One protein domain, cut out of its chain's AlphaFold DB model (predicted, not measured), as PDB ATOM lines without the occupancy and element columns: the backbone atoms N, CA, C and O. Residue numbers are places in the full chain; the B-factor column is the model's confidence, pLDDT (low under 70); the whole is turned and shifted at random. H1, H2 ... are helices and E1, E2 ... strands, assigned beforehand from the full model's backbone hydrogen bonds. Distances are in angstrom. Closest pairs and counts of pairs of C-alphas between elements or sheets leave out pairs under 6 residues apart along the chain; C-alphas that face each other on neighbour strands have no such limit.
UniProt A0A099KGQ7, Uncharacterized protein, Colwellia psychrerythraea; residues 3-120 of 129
ATOM      1  N   LEU A   3     119.287 127.912  99.892       93.50
ATOM      2  CA  LEU A   3     119.665 127.018  98.804       93.50
ATOM      3  C   LEU A   3     120.519 125.882  99.343       93.50
ATOM      4  O   LEU A   3     121.511 126.123 100.036       93.50
ATOM      5  N   ILE A   4     120.159 124.652  98.994       94.31
ATOM      6  CA  ILE A   4     120.968 123.469  99.274       94.31
ATOM      7  C   ILE A   4     122.029 123.415  98.180       94.31
ATOM      8  O   ILE A   4     121.708 123.303  96.999       94.31
ATOM      9  N   THR A   5     123.296 123.535  98.557       94.31
ATOM     10  CA  THR A   5     124.411 123.638  97.609       94.31
ATOM     11  C   THR A   5     125.408 122.515  97.804       94.31
ATOM     12  O   THR A   5     125.556 122.000  98.912       94.31
ATOM     13  N   HIS A   6     126.091 122.157  96.722       94.06
ATOM     14  CA  HIS A   6     127.121 121.134  96.677       94.06
ATOM     15  C   HIS A   6     128.358 121.641  95.938       94.06
ATOM     16  O   HIS A   6     128.253 122.146  94.817       94.06
ATOM     17  N   VAL A   7     129.525 121.454  96.550       92.88
ATOM     18  CA  VAL A   7     130.832 121.667  95.923       92.88
ATOM     19  C   VAL A   7     131.520 120.308  95.788       92.88
ATOM     20  O   VAL A   7     131.938 119.750  96.804       92.88
ATOM     21  N   PRO A   8     131.673 119.761  94.570       90.88
ATOM     22  CA  PRO A   8     132.263 118.437  94.364       90.88
ATOM     23  C   PRO A   8     133.776 118.403  94.605       90.88
ATOM     24  O   PRO A   8     134.331 117.344  94.877       90.88
ATOM     25  N   SER A   9     134.460 119.542  94.462       89.88
ATOM     26  CA  SER A   9     135.913 119.640  94.612       89.88
ATOM     27  C   SER A   9     136.317 121.022  95.112       89.88
ATOM     28  O   SER A   9     136.174 122.020  94.404       89.88
ATOM     29  N   LEU A  10     136.885 121.072  96.320       86.38
ATOM     30  CA  LEU A  10     137.440 122.305  96.888       86.38
ATOM     31  C   LEU A  10     138.603 122.852  96.047       86.38
ATOM     32  O   LEU A  10     138.753 124.063  95.919       86.38
ATOM     33  N   ALA A  11     139.387 121.973  95.418       88.44
ATOM     34  CA  ALA A  11     140.478 122.381  94.538       88.44
ATOM     35  C   ALA A  11     139.964 123.078  93.267       88.44
ATOM     36  O   ALA A  11     140.530 124.087  92.848       88.44
ATOM     37  N   ALA A  12     138.873 122.574  92.676       89.62
ATOM     38  CA  ALA A  12     138.237 123.216  91.525       89.62
ATOM     39  C   ALA A  12     137.643 124.579  91.910       89.62
ATOM     40  O   ALA A  12     137.887 125.567  91.220       89.62
ATOM     41  N   MET A  13     136.968 124.648  93.062       90.31
ATOM     42  CA  MET A  13     136.426 125.898  93.598       90.31
ATOM     43  C   MET A  13     137.521 126.944  93.842       90.31
ATOM     44  O   MET A  13     137.341 128.107  93.490       90.31
ATOM     45  N   LEU A  14     138.670 126.549  94.399       90.06
ATOM     46  CA  LEU A  14     139.808 127.449  94.596       90.06
ATOM     47  C   LEU A  14     140.375 127.960  93.264       90.06
ATOM     48  O   LEU A  14     140.685 129.146  93.139       90.06
ATOM     49  N   ALA A  15     140.512 127.084  92.266       91.38
ATOM     50  CA  ALA A  15     140.991 127.470  90.941       91.38
ATOM     51  C   ALA A  15     140.042 128.472  90.263       91.38
ATOM     52  O   ALA A  15     140.499 129.486  89.735       91.38
ATOM     53  N   GLU A  16     138.731 128.226  90.337       92.06
ATOM     54  CA  GLU A  16     137.714 129.150  89.836       92.06
ATOM     55  C   GLU A  16     137.748 130.488  90.584       92.06
ATOM     56  O   GLU A  16     137.779 131.541  89.952       92.06
ATOM     57  N   ALA A  17     137.800 130.468  91.918       90.50
ATOM     58  CA  ALA A  17     137.832 131.681  92.731       90.50
ATOM     59  C   ALA A  17     139.038 132.572  92.389       90.50
ATOM     60  O   ALA A  17     138.896 133.792  92.302       90.50
ATOM     61  N   ARG A  18     140.211 131.972  92.132       91.19
ATOM     62  CA  ARG A  18     141.406 132.696  91.666       91.19
ATOM     63  C   ARG A  18     141.200 133.317  90.285       91.19
ATOM     64  O   ARG A  18     141.572 134.469  90.088       91.19
ATOM     65  N   ALA A  19     140.600 132.581  89.348       91.56
ATOM     66  CA  ALA A  19     140.306 133.099  88.013       91.56
ATOM     67  C   ALA A  19     139.322 134.279  88.072       91.56
ATOM     68  O   ALA A  19     139.571 135.319  87.466       91.56
ATOM     69  N   ILE A  20     138.259 134.154  88.871       90.94
ATOM     70  CA  ILE A  20     137.271 135.214  89.106       90.94
ATOM     71  C   ILE A  20     137.926 136.453  89.732       90.94
ATOM     72  O   ILE A  20     137.676 137.561  89.277       90.94
ATOM     73  N   GLN A  21     138.774 136.282  90.752       88.00
ATOM     74  CA  GLN A  21     139.477 137.393  91.413       88.00
ATOM     75  C   GLN A  21     140.498 138.091  90.503       88.00
ATOM     76  O   GLN A  21     140.790 139.264  90.705       88.00
ATOM     77  N   SER A  22     141.028 137.396  89.491       87.62
ATOM     78  CA  SER A  22     141.933 137.996  88.503       87.62
ATOM     79  C   SER A  22     141.227 138.810  87.411       87.62
ATOM     80  O   SER A  22     141.897 139.522  86.663       87.62
ATOM     81  N   ASP A  23     139.896 138.721  87.315       88.81
ATOM     82  CA  ASP A  23     139.071 139.482  86.374       88.81
ATOM     83  C   ASP A  23     138.233 140.526  87.124       88.81
ATOM     84  O   ASP A  23     137.166 140.236  87.668       88.81
ATOM     85  N   GLU A  24     138.705 141.773  87.121       79.62
ATOM     86  CA  GLU A  24     138.075 142.898  87.826       79.62
ATOM     87  C   GLU A  24     136.643 143.210  87.348       79.62
ATOM     88  O   GLU A  24     135.881 143.859  88.067       79.62
ATOM     89  N   ASN A  25     136.246 142.735  86.160       87.50
ATOM     90  CA  ASN A  25     134.895 142.927  85.627       87.50
ATOM     91  C   ASN A  25     133.944 141.779  85.986       87.50
ATOM     92  O   ASN A  25     132.747 141.844  85.679       87.50
ATOM     93  N   ASN A  26     134.443 140.722  86.626       87.12
ATOM     94  CA  ASN A  26     133.629 139.571  86.960       87.12
ATOM     95  C   ASN A  26     132.670 139.904  88.113       87.12
ATOM     96  O   ASN A  26     133.073 140.187  89.242       87.12
ATOM     97  N   ALA A  27     131.366 139.807  87.850       85.94
ATOM     98  CA  ALA A  27     130.325 140.103  88.831       85.94
ATOM     99  C   ALA A  27     130.385 139.216  90.095       85.94
ATOM    100  O   ALA A  27     129.803 139.585  91.125       85.94
ATOM    101  N   LEU A  28     131.079 138.071  90.030       86.56
ATOM    102  CA  LEU A  28     131.298 137.172  91.159       86.56
ATOM    103  C   LEU A  28     132.492 137.536  92.042       86.56
ATOM    104  O   LEU A  28     132.564 137.019  93.157       86.56
ATOM    105  N   ALA A  29     133.385 138.434  91.613       86.00
ATOM    106  CA  ALA A  29     134.601 138.773  92.360       86.00
ATOM    107  C   ALA A  29     134.303 139.208  93.801       86.00
ATOM    108  O   ALA A  29     134.942 138.744  94.742       86.00
ATOM    109  N   LYS A  30     133.236 139.990  94.006       86.88
ATOM    110  CA  LYS A  30     132.790 140.425  95.342       86.88
ATOM    111  C   LYS A  30     132.320 139.294  96.267       86.88
ATOM    112  O   LYS A  30     132.226 139.497  97.474       86.88
ATOM    113  N   TYR A  31     131.983 138.127  95.717       86.31
ATOM    114  CA  TYR A  31     131.517 136.972  96.482       86.31
ATOM    115  C   TYR A  31     132.625 135.972  96.787       86.31
ATOM    116  O   TYR A  31     132.343 134.997  97.466       86.31
ATOM    117  N   PHE A  32     133.862 136.180  96.341       86.50
ATOM    118  CA  PHE A  32     134.977 135.312  96.703       86.50
ATOM    119  C   PHE A  32     136.040 136.082  97.473       86.50
ATOM    120  O   PHE A  32     136.363 137.212  97.131       86.50
ATOM    121  N   THR A  33     136.624 135.441  98.475       87.12
ATOM    122  CA  THR A  33     137.883 135.862  99.093       87.12
ATOM    123  C   THR A  33     138.838 134.684  99.051       87.12
ATOM    124  O   THR A  33     138.437 133.560  99.344       87.12
ATOM    125  N   ILE A  34     140.080 134.940  98.656       86.56
ATOM    126  CA  ILE A  34     141.172 133.975  98.755       86.56
ATOM    127  C   ILE A  34     141.902 134.249 100.068       86.56
ATOM    128  O   ILE A  34     142.150 135.411 100.389       86.56
ATOM    129  N   ASP A  35     142.209 133.194 100.816       86.19
ATOM    130  CA  ASP A  35     142.943 133.308 102.078       86.19
ATOM    131  C   ASP A  35     144.361 133.859 101.835       86.19
ATOM    132  O   ASP A  35     144.895 133.767 100.727       86.19
ATOM    133  N   GLU A  36     144.994 134.435 102.861       84.94
ATOM    134  CA  GLU A  36     146.292 135.122 102.722       84.94
ATOM    135  C   GLU A  36     147.417 134.214 102.189       84.94
ATOM    136  O   GLU A  36     148.315 134.677 101.486       84.94
ATOM    137  N   ASP A  37     147.356 132.916 102.488       86.06
ATOM    138  CA  ASP A  37     148.302 131.904 102.009       86.06
ATOM    139  C   ASP A  37     147.949 131.342 100.617       86.06
ATOM    140  O   ASP A  37     148.686 130.528 100.048       86.06
ATOM    141  N   GLY A  38     146.815 131.768 100.059       80.88
ATOM    142  CA  GLY A  38     146.281 131.311  98.788       80.88
ATOM    143  C   GLY A  38     145.706 129.896  98.803       80.88
ATOM    144  O   GLY A  38     145.350 129.406  97.729       80.88
ATOM    145  N   GLN A  39     145.638 129.205  99.940       82.62
ATOM    146  CA  GLN A  39     145.278 127.780 100.000       82.62
ATOM    147  C   GLN A  39     143.778 127.534 100.157       82.62
ATOM    148  O   GLN A  39     143.311 126.426  99.885       82.62
ATOM    149  N   GLY A  40     143.020 128.558 100.542       81.56
ATOM    150  CA  GLY A  40     141.574 128.493 100.688       81.56
ATOM    151  C   GLY A  40     140.844 129.567  99.892       81.56
ATOM    152  O   GLY A  40     141.401 130.595  99.502       81.56
ATOM    153  N   ALA A  41     139.573 129.284  99.617       82.69
ATOM    154  CA  ALA A  41     138.638 130.230  99.039       82.69
ATOM    155  C   ALA A  41     137.348 130.226  99.857       82.69
ATOM    156  O   ALA A  41     136.729 129.183 100.080       82.69
ATOM    157  N   THR A  42     136.907 131.413 100.249       82.50
ATOM    158  CA  THR A  42     135.633 131.627 100.920       82.50
ATOM    159  C   THR A  42     134.645 132.244  99.945       82.50
ATOM    160  O   THR A  42     134.893 133.305  99.382       82.50
ATOM    161  N   PHE A  43     133.490 131.601  99.773       81.81
ATOM    162  CA  PHE A  43     132.348 132.224  99.107       81.81
ATOM    163  C   PHE A  43     131.581 133.104 100.115       81.81
ATOM    164  O   PHE A  43     130.991 132.583 101.059       81.81
ATOM    165  N   ASN A  44     131.636 134.425  99.999       77.81
ATOM    166  CA  ASN A  44     131.222 135.413 101.003       77.81
ATOM    167  C   ASN A  44     129.702 135.587 101.091       77.81
ATOM    168  O   ASN A  44     129.137 136.629 100.766       77.81
ATOM    169  N   VAL A  45     129.035 134.535 101.544       76.75
ATOM    170  CA  VAL A  45     127.593 134.482 101.780       76.75
ATOM    171  C   VAL A  45     127.333 133.863 103.148       76.75
ATOM    172  O   VAL A  45     128.198 133.182 103.707       76.75
ATOM    173  N   ALA A  46     126.136 134.065 103.691       75.75
ATOM    174  CA  ALA A  46     125.729 133.359 104.898       75.75
ATOM    175  C   ALA A  46     125.625 131.851 104.594       75.75
ATOM    176  O   ALA A  46     124.816 131.434 103.763       75.75
ATOM    177  N   LYS A  47     126.466 131.049 105.257       69.75
ATOM    178  CA  LYS A  47     126.588 129.594 105.084       69.75
ATOM    179  C   LYS A  47     126.378 128.893 106.415       69.75
ATOM    180  O   LYS A  47     127.088 129.220 107.366       69.75
ATOM    181  N   VAL A  48     125.445 127.944 106.507       63.81
ATOM    182  CA  VAL A  48     125.224 127.231 107.776       63.81
ATOM    183  C   VAL A  48     124.530 125.879 107.598       63.81
ATOM    184  O   VAL A  48     123.415 125.857 107.091       63.81
ATOM    185  N   PRO A  49     125.051 124.780 108.164       63.25
ATOM    186  CA  PRO A  49     126.452 124.380 108.311       63.25
ATOM    187  C   PRO A  49     127.038 123.858 106.984       63.25
ATOM    188  O   PRO A  49     126.301 123.521 106.060       63.25
ATOM    189  N   VAL A  50     128.369 123.751 106.919       73.94
ATOM    190  CA  VAL A  50     129.074 123.038 105.842       73.94
ATOM    191  C   VAL A  50     129.375 121.622 106.326       73.94
ATOM    192  O   VAL A  50     130.030 121.451 107.352       73.94
ATOM    193  N   THR A  51     128.894 120.605 105.612       77.56
ATOM    194  CA  THR A  51     129.275 119.208 105.865       77.56
ATOM    195  C   THR A  51     130.271 118.760 104.811       77.56
ATOM    196  O   THR A  51     130.069 119.022 103.627       77.56
ATOM    197  N   HIS A  52     131.325 118.075 105.245       77.69
ATOM    198  CA  HIS A  52     132.360 117.525 104.379       77.69
ATOM    199  C   HIS A  52     132.227 116.006 104.328       77.69
ATOM    200  O   HIS A  52     132.150 115.348 105.365       77.69
ATOM    201  N   SER A  53     132.243 115.450 103.124       81.19
ATOM    202  CA  SER A  53     132.461 114.017 102.932       81.19
ATOM    203  C   SER A  53     133.956 113.683 102.974       81.19
ATOM    204  O   SER A  53     134.820 114.553 102.840       81.19
ATOM    205  N   SER A  54     134.276 112.396 103.112       76.62
ATOM    206  CA  SER A  54     135.656 111.892 103.143       76.62
ATOM    207  C   SER A  54     136.443 112.128 101.849       76.62
ATOM    208  O   SER A  54     137.670 112.107 101.877       76.62
ATOM    209  N   ASN A  55     135.762 112.365 100.722       77.31
ATOM    210  CA  ASN A  55     136.390 112.648  99.429       77.31
ATOM    211  C   ASN A  55     136.597 114.157  99.171       77.31
ATOM    212  O   ASN A  55     137.065 114.530  98.097       77.31
ATOM    213  N   GLY A  56     136.259 115.017 100.139       77.88
ATOM    214  CA  GLY A  56     136.416 116.465 100.030       77.88
ATOM    215  C   GLY A  56     135.249 117.197  99.360       77.88
ATOM    216  O   GLY A  56     135.303 118.423  99.275       77.88
ATOM    217  N   ALA A  57     134.190 116.500  98.931       87.44
ATOM    218  CA  ALA A  57     132.955 117.149  98.502       87.44
ATOM    219  C   ALA A  57     132.211 117.735  99.706       87.44
ATOM    220  O   ALA A  57     132.205 117.144 100.795       87.44
ATOM    221  N   THR A  58     131.570 118.883  99.510       90.00
ATOM    222  CA  THR A  58     130.871 119.596 100.579       90.00
ATOM    223  C   THR A  58     129.429 119.885 100.222       90.00
ATOM    224  O   THR A  58     129.103 120.117  99.061       90.00
ATOM    225  N   ILE A  59     128.572 119.896 101.237       91.25
ATOM    226  CA  ILE A  59     127.214 120.426 101.147       91.25
ATOM    227  C   ILE A  59     127.039 121.562 102.141       91.25
ATOM    228  O   ILE A  59     127.597 121.535 103.239       91.25
ATOM    229  N   CYS A  60     126.254 122.559 101.759       90.44
ATOM    230  CA  CYS A  60     125.985 123.720 102.591       90.44
ATOM    231  C   CYS A  60     124.595 124.279 102.305       90.44
ATOM    232  O   CYS A  60     124.159 124.295 101.152       90.44
ATOM    233  N   LEU A  61     123.939 124.825 103.329       89.50
ATOM    234  CA  LEU A  61     122.803 125.719 103.130       89.50
ATOM    235  C   LEU A  61     123.314 127.154 102.954       89.50
ATOM    236  O   LEU A  61     123.922 127.722 103.866       89.50
ATOM    237  N   VAL A  62     123.095 127.731 101.775       90.50
ATOM    238  CA  VAL A  62     123.426 129.127 101.462       90.50
ATOM    239  C   VAL A  62     122.180 129.984 101.629       90.50
ATOM    240  O   VAL A  62     121.141 129.687 101.046       90.50
ATOM    241  N   ARG A  63     122.279 131.061 102.411       86.75
ATOM    242  CA  ARG A  63     121.140 131.916 102.763       86.75
ATOM    243  C   ARG A  63     121.255 133.313 102.184       86.75
ATOM    244  O   ARG A  63     122.341 133.882 102.100       86.75
ATOM    245  N   GLY A  64     120.101 133.897 101.870       81.25
ATOM    246  CA  GLY A  64     119.987 135.329 101.574       81.25
ATOM    247  C   GLY A  64     120.578 135.750 100.228       81.25
ATOM    248  O   GLY A  64     120.810 136.937 100.016       81.25
ATOM    249  N   VAL A  65     120.806 134.800  99.317       85.69
ATOM    250  CA  VAL A  65     121.366 135.041  97.980       85.69
ATOM    251  C   VAL A  65     120.473 134.398  96.923       85.69
ATOM    252  O   VAL A  65     119.860 133.357  97.159       85.69
ATOM    253  N   SER A  66     120.351 135.036  95.756       90.19
ATOM    254  CA  SER A  66     119.557 134.495  94.652       90.19
ATOM    255  C   SER A  66     120.254 133.309  93.991       90.19
ATOM    256  O   SER A  66     121.465 133.348  93.784       90.19
ATOM    257  N   ARG A  67     119.470 132.330  93.538       92.69
ATOM    258  CA  ARG A  67     119.937 131.144  92.809       92.69
ATOM    259  C   ARG A  67     120.855 131.478  91.634       92.69
ATOM    260  O   ARG A  67     121.941 130.922  91.549       92.69
ATOM    261  N   ALA A  68     120.493 132.484  90.836       92.12
ATOM    262  CA  ALA A  68     121.287 132.941  89.693       92.12
ATOM    263  C   ALA A  68     122.722 133.380  90.050       92.12
ATOM    264  O   ALA A  68     123.622 133.241  89.233       92.12
ATOM    265  N   ILE A  69     122.957 133.897  91.262       90.06
ATOM    266  CA  ILE A  69     124.311 134.262  91.715       90.06
ATOM    267  C   ILE A  69     125.125 133.001  92.014       90.06
ATOM    268  O   ILE A  69     126.312 132.960  91.718       90.06
ATOM    269  N   ILE A  70     124.495 131.981  92.597       90.56
ATOM    270  CA  ILE A  70     125.164 130.717  92.913       90.56
ATOM    271  C   ILE A  70     125.478 129.951  91.632       90.56
ATOM    272  O   ILE A  70     126.608 129.527  91.438       90.56
ATOM    273  N   GLU A  71     124.498 129.836  90.738       92.12
ATOM    274  CA  GLU A  71     124.627 129.114  89.467       92.12
ATOM    275  C   GLU A  71     125.542 129.814  88.454       92.12
ATOM    276  O   GLU A  71     125.926 129.212  87.456       92.12
ATOM    277  N   ALA A  72     125.926 131.070  88.702       91.06
ATOM    278  CA  ALA A  72     126.980 131.719  87.933       91.06
ATOM    279  C   ALA A  72     128.375 131.128  88.233       91.06
ATOM    280  O   ALA A  72     129.288 131.320  87.434       91.06
ATOM    281  N   SER A  73     128.552 130.423  89.361       90.06
ATOM    282  CA  SER A  73     129.754 129.626  89.630       90.06
ATOM    283  C   SER A  73     129.621 128.246  88.992       90.06
ATOM    284  O   SER A  73     128.623 127.550  89.156       90.06
ATOM    285  N   SER A  74     130.671 127.824  88.300       91.00
ATOM    286  CA  SER A  74     130.795 126.487  87.718       91.00
ATOM    287  C   SER A  74     131.152 125.409  88.747       91.00
ATOM    288  O   SER A  74     130.893 124.227  88.514       91.00
ATOM    289  N   SER A  75     131.716 125.793  89.898       91.50
ATOM    290  CA  SER A  75     132.115 124.862  90.964       91.50
ATOM    291  C   SER A  75     131.038 124.633  92.024       91.50
ATOM    292  O   SER A  75     131.198 123.735  92.852       91.50
ATOM    293  N   ILE A  76     129.964 125.428  92.034       91.88
ATOM    294  CA  ILE A  76     128.874 125.303  93.007       91.88
ATOM    295  C   ILE A  76     127.607 124.849  92.288       91.88
ATOM    296  O   ILE A  76     127.049 125.558  91.456       91.88
ATOM    297  N   LYS A  77     127.106 123.674  92.663       94.44
ATOM    298  CA  LYS A  77     125.820 123.166  92.186       94.44
ATOM    299  C   LYS A  77     124.725 123.466  93.205       94.44
ATOM    300  O   LYS A  77     124.883 123.154  94.384       94.44
ATOM    301  N   VAL A  78     123.595 124.002  92.752       95.44
ATOM    302  CA  VAL A  78     122.359 124.044  93.546       95.44
ATOM    303  C   VAL A  78     121.643 122.701  93.390       95.44
ATOM    304  O   VAL A  78     121.471 122.218  92.275       95.44
ATOM    305  N   LEU A  79     121.303 122.072  94.513       96.50
ATOM    306  CA  LEU A  79     120.602 120.784  94.578       96.50
ATOM    307  C   LEU A  79     119.093 120.946  94.816       96.50
ATOM    308  O   LEU A  79     118.328 120.001  94.630       96.50
ATOM    309  N   GLY A  80     118.684 122.109  95.315       95.81
ATOM    310  CA  GLY A  80     117.315 122.400  95.706       95.81
ATOM    311  C   GLY A  80     117.236 123.543  96.707       95.81
ATOM    312  O   GLY A  80     118.190 124.307  96.898       95.81
ATOM    313  N   GLU A  81     116.097 123.635  97.384       94.19
ATOM    314  CA  GLU A  81     115.748 124.753  98.255       94.19
ATOM    315  C   GLU A  81     115.197 124.273  99.600       94.19
ATOM    316  O   GLU A  81     114.581 123.212  99.707       94.19
ATOM    317  N   CYS A  82     115.393 125.083 100.640       91.19
ATOM    318  CA  CYS A  82     114.668 124.942 101.895       91.19
ATOM    319  C   CYS A  82     113.444 125.869 101.873       91.19
ATOM    320  O   CYS A  82     113.575 127.094 101.949       91.19
ATOM    321  N   ILE A  83     112.251 125.283 101.772       89.06
ATOM    322  CA  ILE A  83     110.970 125.991 101.685       89.06
ATOM    323  C   ILE A  83     110.167 125.667 102.939       89.06
ATOM    324  O   ILE A  83     109.811 124.517 103.175       89.06
ATOM    325  N   ASN A  84     109.881 126.681 103.761       86.00
ATOM    326  CA  ASN A  84     109.141 126.527 105.022       86.00
ATOM    327  C   ASN A  84     109.727 125.451 105.962       86.00
ATOM    328  O   ASN A  84     108.988 124.761 106.654       86.00
ATOM    329  N   GLY A  85     111.055 125.296 105.980       82.06
ATOM    330  CA  GLY A  85     111.738 124.286 106.795       82.06
ATOM    331  C   GLY A  85     111.802 122.889 106.165       82.06
ATOM    332  O   GLY A  85     112.359 121.979 106.780       82.06
ATOM    333  N   GLU A  86     111.286 122.705 104.948       89.00
ATOM    334  CA  GLU A  86     111.351 121.454 104.190       89.00
ATOM    335  C   GLU A  86     112.384 121.517 103.068       89.00
ATOM    336  O   GLU A  86     112.521 122.534 102.397       89.00
ATOM    337  N   TYR A  87     113.109 120.417 102.863       92.69
ATOM    338  CA  TYR A  87     114.085 120.301 101.780       92.69
ATOM    339  C   TYR A  87     113.378 119.803 100.528       92.69
ATOM    340  O   TYR A  87     112.864 118.685 100.498       92.69
ATOM    341  N   VAL A  88     113.365 120.644  99.501       95.31
ATOM    342  CA  VAL A  88     112.779 120.354  98.196       95.31
ATOM    343  C   VAL A  88     113.922 120.285  97.194       95.31
ATOM    344  O   VAL A  88     114.503 121.307  96.837       95.31
ATOM    345  N   PHE A  89     114.281 119.067  96.793       97.25
ATOM    346  CA  PHE A  89     115.329 118.829  95.801       97.25
ATOM    347  C   PHE A  89     114.798 119.040  94.386       97.25
ATOM    348  O   PHE A  89     113.648 118.704  94.099       97.25
ATOM    349  N   ASP A  90     115.654 119.543  93.497       97.62
ATOM    350  CA  ASP A  90     115.293 119.771  92.093       97.62
ATOM    351  C   ASP A  90     115.079 118.444  91.338       97.62
ATOM    352  O   ASP A  90     114.327 118.385  90.362       97.62
ATOM    353  N   SER A  91     115.726 117.363  91.790       98.00
ATOM    354  CA  SER A  91     115.558 116.010  91.255       98.00
ATOM    355  C   SER A  91     115.925 114.916  92.266       98.00
ATOM    356  O   SER A  91     116.633 115.158  93.248       98.00
ATOM    357  N   ASP A  92     115.522 113.673  91.978       97.62
ATOM    358  CA  ASP A  92     115.948 112.493  92.749       97.62
ATOM    359  C   ASP A  92     117.471 112.314  92.741       97.62
ATOM    360  O   ASP A  92     118.062 111.887  93.730       97.62
ATOM    361  N   ASN A  93     118.135 112.679  91.643       97.44
ATOM    362  CA  ASN A  93     119.589 112.616  91.563       97.44
ATOM    363  C   ASN A  93     120.258 113.643  92.492       97.44
ATOM    364  O   ASN A  93     121.288 113.352  93.094       97.44
ATOM    365  N   ASP A  94     119.674 114.831  92.644       97.25
ATOM    366  CA  ASP A  94     120.200 115.856  93.554       97.25
ATOM    367  C   ASP A  94     120.025 115.458  95.018       97.25
ATOM    368  O   ASP A  94     120.933 115.655  95.831       97.25
ATOM    369  N   LYS A  95     118.909 114.791  95.328       96.25
ATOM    370  CA  LYS A  95     118.701 114.135  96.617       96.25
ATOM    371  C   LYS A  95     119.757 113.057  96.888       96.25
ATOM    372  O   LYS A  95     120.337 113.037  97.970       96.25
ATOM    373  N   LEU A  96     120.064 112.202  95.910       94.94
ATOM    374  CA  LEU A  96     121.102 111.173  96.060       94.94
ATOM    375  C   LEU A  96     122.493 111.776  96.305       94.94
ATOM    376  O   LEU A  96     123.247 111.257  97.127       94.94
ATOM    377  N   ILE A  97     122.834 112.886  95.639       94.50
ATOM    378  CA  ILE A  97     124.089 113.612  95.898       94.50
ATOM    379  C   ILE A  97     124.132 114.074  97.357       94.50
ATOM    380  O   ILE A  97     125.123 113.818  98.044       94.50
ATOM    381  N   TYR A  98     123.058 114.700  97.843       94.12
ATOM    382  CA  TYR A  98     122.959 115.139  99.234       94.12
ATOM    383  C   TYR A  98     123.163 113.980 100.220       94.12
ATOM    384  O   TYR A  98     124.018 114.061 101.100       94.12
ATOM    385  N   GLU A  99     122.435 112.879 100.034       92.00
ATOM    386  CA  GLU A  99     122.477 111.701 100.911       92.00
ATOM    387  C   GLU A  99     123.820 110.965 100.873       92.00
ATOM    388  O   GLU A  99     124.216 110.348 101.859       92.00
ATOM    389  N   SER A 100     124.555 111.053  99.760       91.25
ATOM    390  CA  SER A 100     125.900 110.479  99.660       91.25
ATOM    391  C   SER A 100     126.944 111.224 100.503       91.25
ATOM    392  O   SER A 100     127.975 110.648 100.853       91.25
ATOM    393  N   ILE A 101     126.682 112.494 100.827       90.38
ATOM    394  CA  ILE A 101     127.599 113.371 101.565       90.38
ATOM    395  C   ILE A 101     127.156 113.516 103.020       90.38
ATOM    396  O   ILE A 101     127.994 113.523 103.924       90.38
ATOM    397  N   TYR A 102     125.851 113.649 103.258       89.81
ATOM    398  CA  TYR A 102     125.307 113.875 104.586       89.81
ATOM    399  C   TYR A 102     125.088 112.566 105.347       89.81
ATOM    400  O   TYR A 102     124.097 111.861 105.147       89.81
ATOM    401  N   ASP A 103     126.011 112.248 106.253       84.12
ATOM    402  CA  ASP A 103     125.901 111.050 107.081       84.12
ATOM    403  C   ASP A 103     124.851 111.219 108.188       84.12
ATOM    404  O   ASP A 103     125.045 111.954 109.160       84.12
ATOM    405  N   THR A 104     123.745 110.495 108.034       86.12
ATOM    406  CA  THR A 104     122.624 110.429 108.983       86.12
ATOM    407  C   THR A 104     122.645 109.164 109.838       86.12
ATOM    408  O   THR A 104     121.693 108.900 110.569       86.12
ATOM    409  N   LYS A 105     123.711 108.355 109.775       87.38
ATOM    410  CA  LYS A 105     123.807 107.125 110.566       87.38
ATOM    411  C   LYS A 105     123.936 107.430 112.056       87.38
ATOM    412  O   LYS A 105     124.687 108.321 112.464       87.38
ATOM    413  N   SER A 106     123.245 106.630 112.866       90.75
ATOM    414  CA  SER A 106     123.377 106.648 114.320       90.75
ATOM    415  C   SER A 106     124.816 106.380 114.743       90.75
ATOM    416  O   SER A 106     125.494 105.502 114.202       90.75
ATOM    417  N   ARG A 107     125.280 107.119 115.748       90.81
ATOM    418  CA  ARG A 107     126.604 106.948 116.345       90.81
ATOM    419  C   ARG A 107     126.563 107.214 117.839       90.81
ATOM    420  O   ARG A 107     125.803 108.055 118.306       90.81
ATOM    421  N   MET A 108     127.419 106.517 118.579       94.50
ATOM    422  CA  MET A 108     127.605 106.788 120.001       94.50
ATOM    423  C   MET A 108     128.454 108.047 120.165       94.50
ATOM    424  O   MET A 108     129.567 108.107 119.636       94.50
ATOM    425  N   ILE A 109     127.945 109.023 120.906       91.62
ATOM    426  CA  ILE A 109     128.682 110.224 121.306       91.62
ATOM    427  C   ILE A 109     128.873 110.230 122.822       91.62
ATOM    428  O   ILE A 109     128.093 109.615 123.549       91.62
ATOM    429  N   ASP A 110     129.939 110.881 123.278       91.00
ATOM    430  CA  ASP A 110     130.152 111.163 124.699       91.00
ATOM    431  C   ASP A 110     129.048 112.115 125.181       91.00
ATOM    432  O   ASP A 110     128.754 113.108 124.510       91.00
ATOM    433  N   ASP A 111     128.406 111.778 126.297       89.62
ATOM    434  CA  ASP A 111     127.346 112.594 126.896       89.62
ATOM    435  C   ASP A 111     127.884 113.750 127.757       89.62
ATOM    436  O   ASP A 111     127.108 114.583 128.224       89.62
ATOM    437  N   GLY A 112     129.205 113.840 127.932       87.62
ATOM    438  CA  GLY A 112     129.864 114.847 128.761       87.62
ATOM    439  C   GLY A 112     129.937 114.477 130.245       87.62
ATOM    440  O   GLY A 112     130.571 115.203 131.012       87.62
ATOM    441  N   GLU A 113     129.348 113.348 130.648       91.00
ATOM    442  CA  GLU A 113     129.372 112.806 132.014       91.00
ATOM    443  C   GLU A 113     130.161 111.482 132.098       91.00
ATOM    444  O   GLU A 113     130.186 110.816 133.135       91.00
ATOM    445  N   GLY A 114     130.863 111.112 131.020       86.06
ATOM    446  CA  GLY A 114     131.652 109.881 130.921       86.06
ATOM    447  C   GLY A 114     130.841 108.657 130.481       86.06
ATOM    448  O   GLY A 114     131.370 107.541 130.476       86.06
ATOM    449  N   GLY A 115     129.575 108.851 130.110       90.00
ATOM    450  CA  GLY A 115     128.736 107.857 129.461       90.00
ATOM    451  C   GLY A 115     128.777 107.973 127.937       90.00
ATOM    452  O   GLY A 115     129.547 108.724 127.338       90.00
ATOM    453  N   LYS A 116     127.966 107.147 127.275       94.56
ATOM    454  CA  LYS A 116     127.772 107.211 125.824       94.56
ATOM    455  C   LYS A 116     126.286 107.185 125.521       94.56
ATOM    456  O   LYS A 116     125.590 106.281 125.980       94.56
ATOM    457  N   VAL A 117     125.836 108.106 124.679       94.00
ATOM    458  CA  VAL A 117     124.455 108.170 124.188       94.00
ATOM    459  C   VAL A 117     124.417 107.937 122.681       94.00
ATOM    460  O   VAL A 117     125.323 108.343 121.951       94.00
ATOM    461  N   GLU A 118     123.383 107.245 122.207       94.75
ATOM    462  CA  GLU A 118     123.136 107.097 120.775       94.75
ATOM    463  C   GLU A 118     122.589 108.412 120.210       94.75
ATOM    464  O   GLU A 118     121.570 108.932 120.666       94.75
ATOM    465  N   PHE A 119     123.265 108.947 119.198       89.38
ATOM    466  CA  PHE A 119     122.870 110.158 118.495       89.38
ATOM    467  C   PHE A 119     122.692 109.872 117.008       89.38
ATOM    468  O   PHE A 119     123.597 109.357 116.349       89.38
ATOM    469  N   THR A 120     121.536 110.260 116.473       88.69
ATOM    470  CA  THR A 120     121.239 110.214 115.038       88.69
ATOM    471  C   THR A 120     121.192 111.645 114.504       88.69
ATOM    472  O   THR A 120     120.327 112.409 114.938       88.69
TER     473      THR A 120
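Overview. This is residues 3 to 120 of the 129 residues of an uncharacterized protein of Colwellia psychrerythraea (UniProt A0A099KGQ7). A strongly twisted sheet of five strands makes the core, with H3 packed on one face and the short H2 on the other. Beyond one end of this body H1 packs on the small hairpin E2 and E3, while beyond the opposite end the hairpin E8 and E9 sticks out as an arm. The printed part has 118 residues, with three named helices and nine named strands in the order E1 H1 E2 E3 E4 E5 H2 E6 E7 H3 E8 E9, of the mixed class, helices and strands. The large sheet is antiparallel in the order E4 E5 E1 E6 E7. The whole is only just loose, close to compact, with a radius of gyration of the C-alphas of 16.6 A, and elongated, spanning 55 by 35 by 24 A.

Along the chain. Find C-alpha 3 at (119.665, 127.018, 98.804), where E1, residues 3 to 7, begins. In the same large sheet look for E4, residues 46 to 52, 17.2 A long; E5, residues 58 to 63, 15.9 A; E6, residues 77 to 83, 17.9 A; and E7, residues 86 to 89. H1, residues 10 to 21, runs 16.2 A from C-alpha 10 at (137.440, 122.305, 96.888). H2 is residues 67 to 71, and H3, residues 92 to 101, is 14.6 A long. The small strands are E2, residues 32 to 34; E3, residues 41 to 43; E8, residues 107 to 110; and E9, residues 116 to 119, ending at C-alpha 119 (122.870, 110.158, 118.495).

Arrangement. Start at E1, an inner strand: N 5 and O 60 of E5 are 2.8 A apart, and N 4 and O 80 of E6 are 2.9 A apart. At the edge strands, N 51 of E4 and O 59 of E5 are 2.9 A apart in one hairpin, and N 83 of E6 and O 86 of E7 are 2.8 A apart in another. H3 is on the sheet at a height of 8.3 A, slantwise to the strands at 53 degrees to E1 on the local plane; its closest C-alphas to E6 are those of Asp 94 and Leu 79, 5.0 A apart. H2 is on the opposite face, over E1 at a height of 8.2 A. E5, H2 and E6 form a split strand-helix-strand unit, two strands running the same way with E1 between them, and its crossover is right-handed. H1 is not on this sheet; its closest C-alphas to E3 are those of Leu 14 and Ala 41, 5.4 A apart. In the hairpin E2 and E3, N 33 and O 42 are 2.9 A apart; in the hairpin E8 and E9, N 119 and O 107 are 2.8 A apart. In H1, H2 and H3 every O i to N i+4 pair is within hydrogen-bond range.

Size, cuts and confidence. The two C-alphas farthest apart, those of Asn 25 and Gly 115, are 56.5 A apart. The printed part has no cut and no long link. Mean pLDDT of the printed part is 88.3; look at residues 47 to 49 for the values under 70.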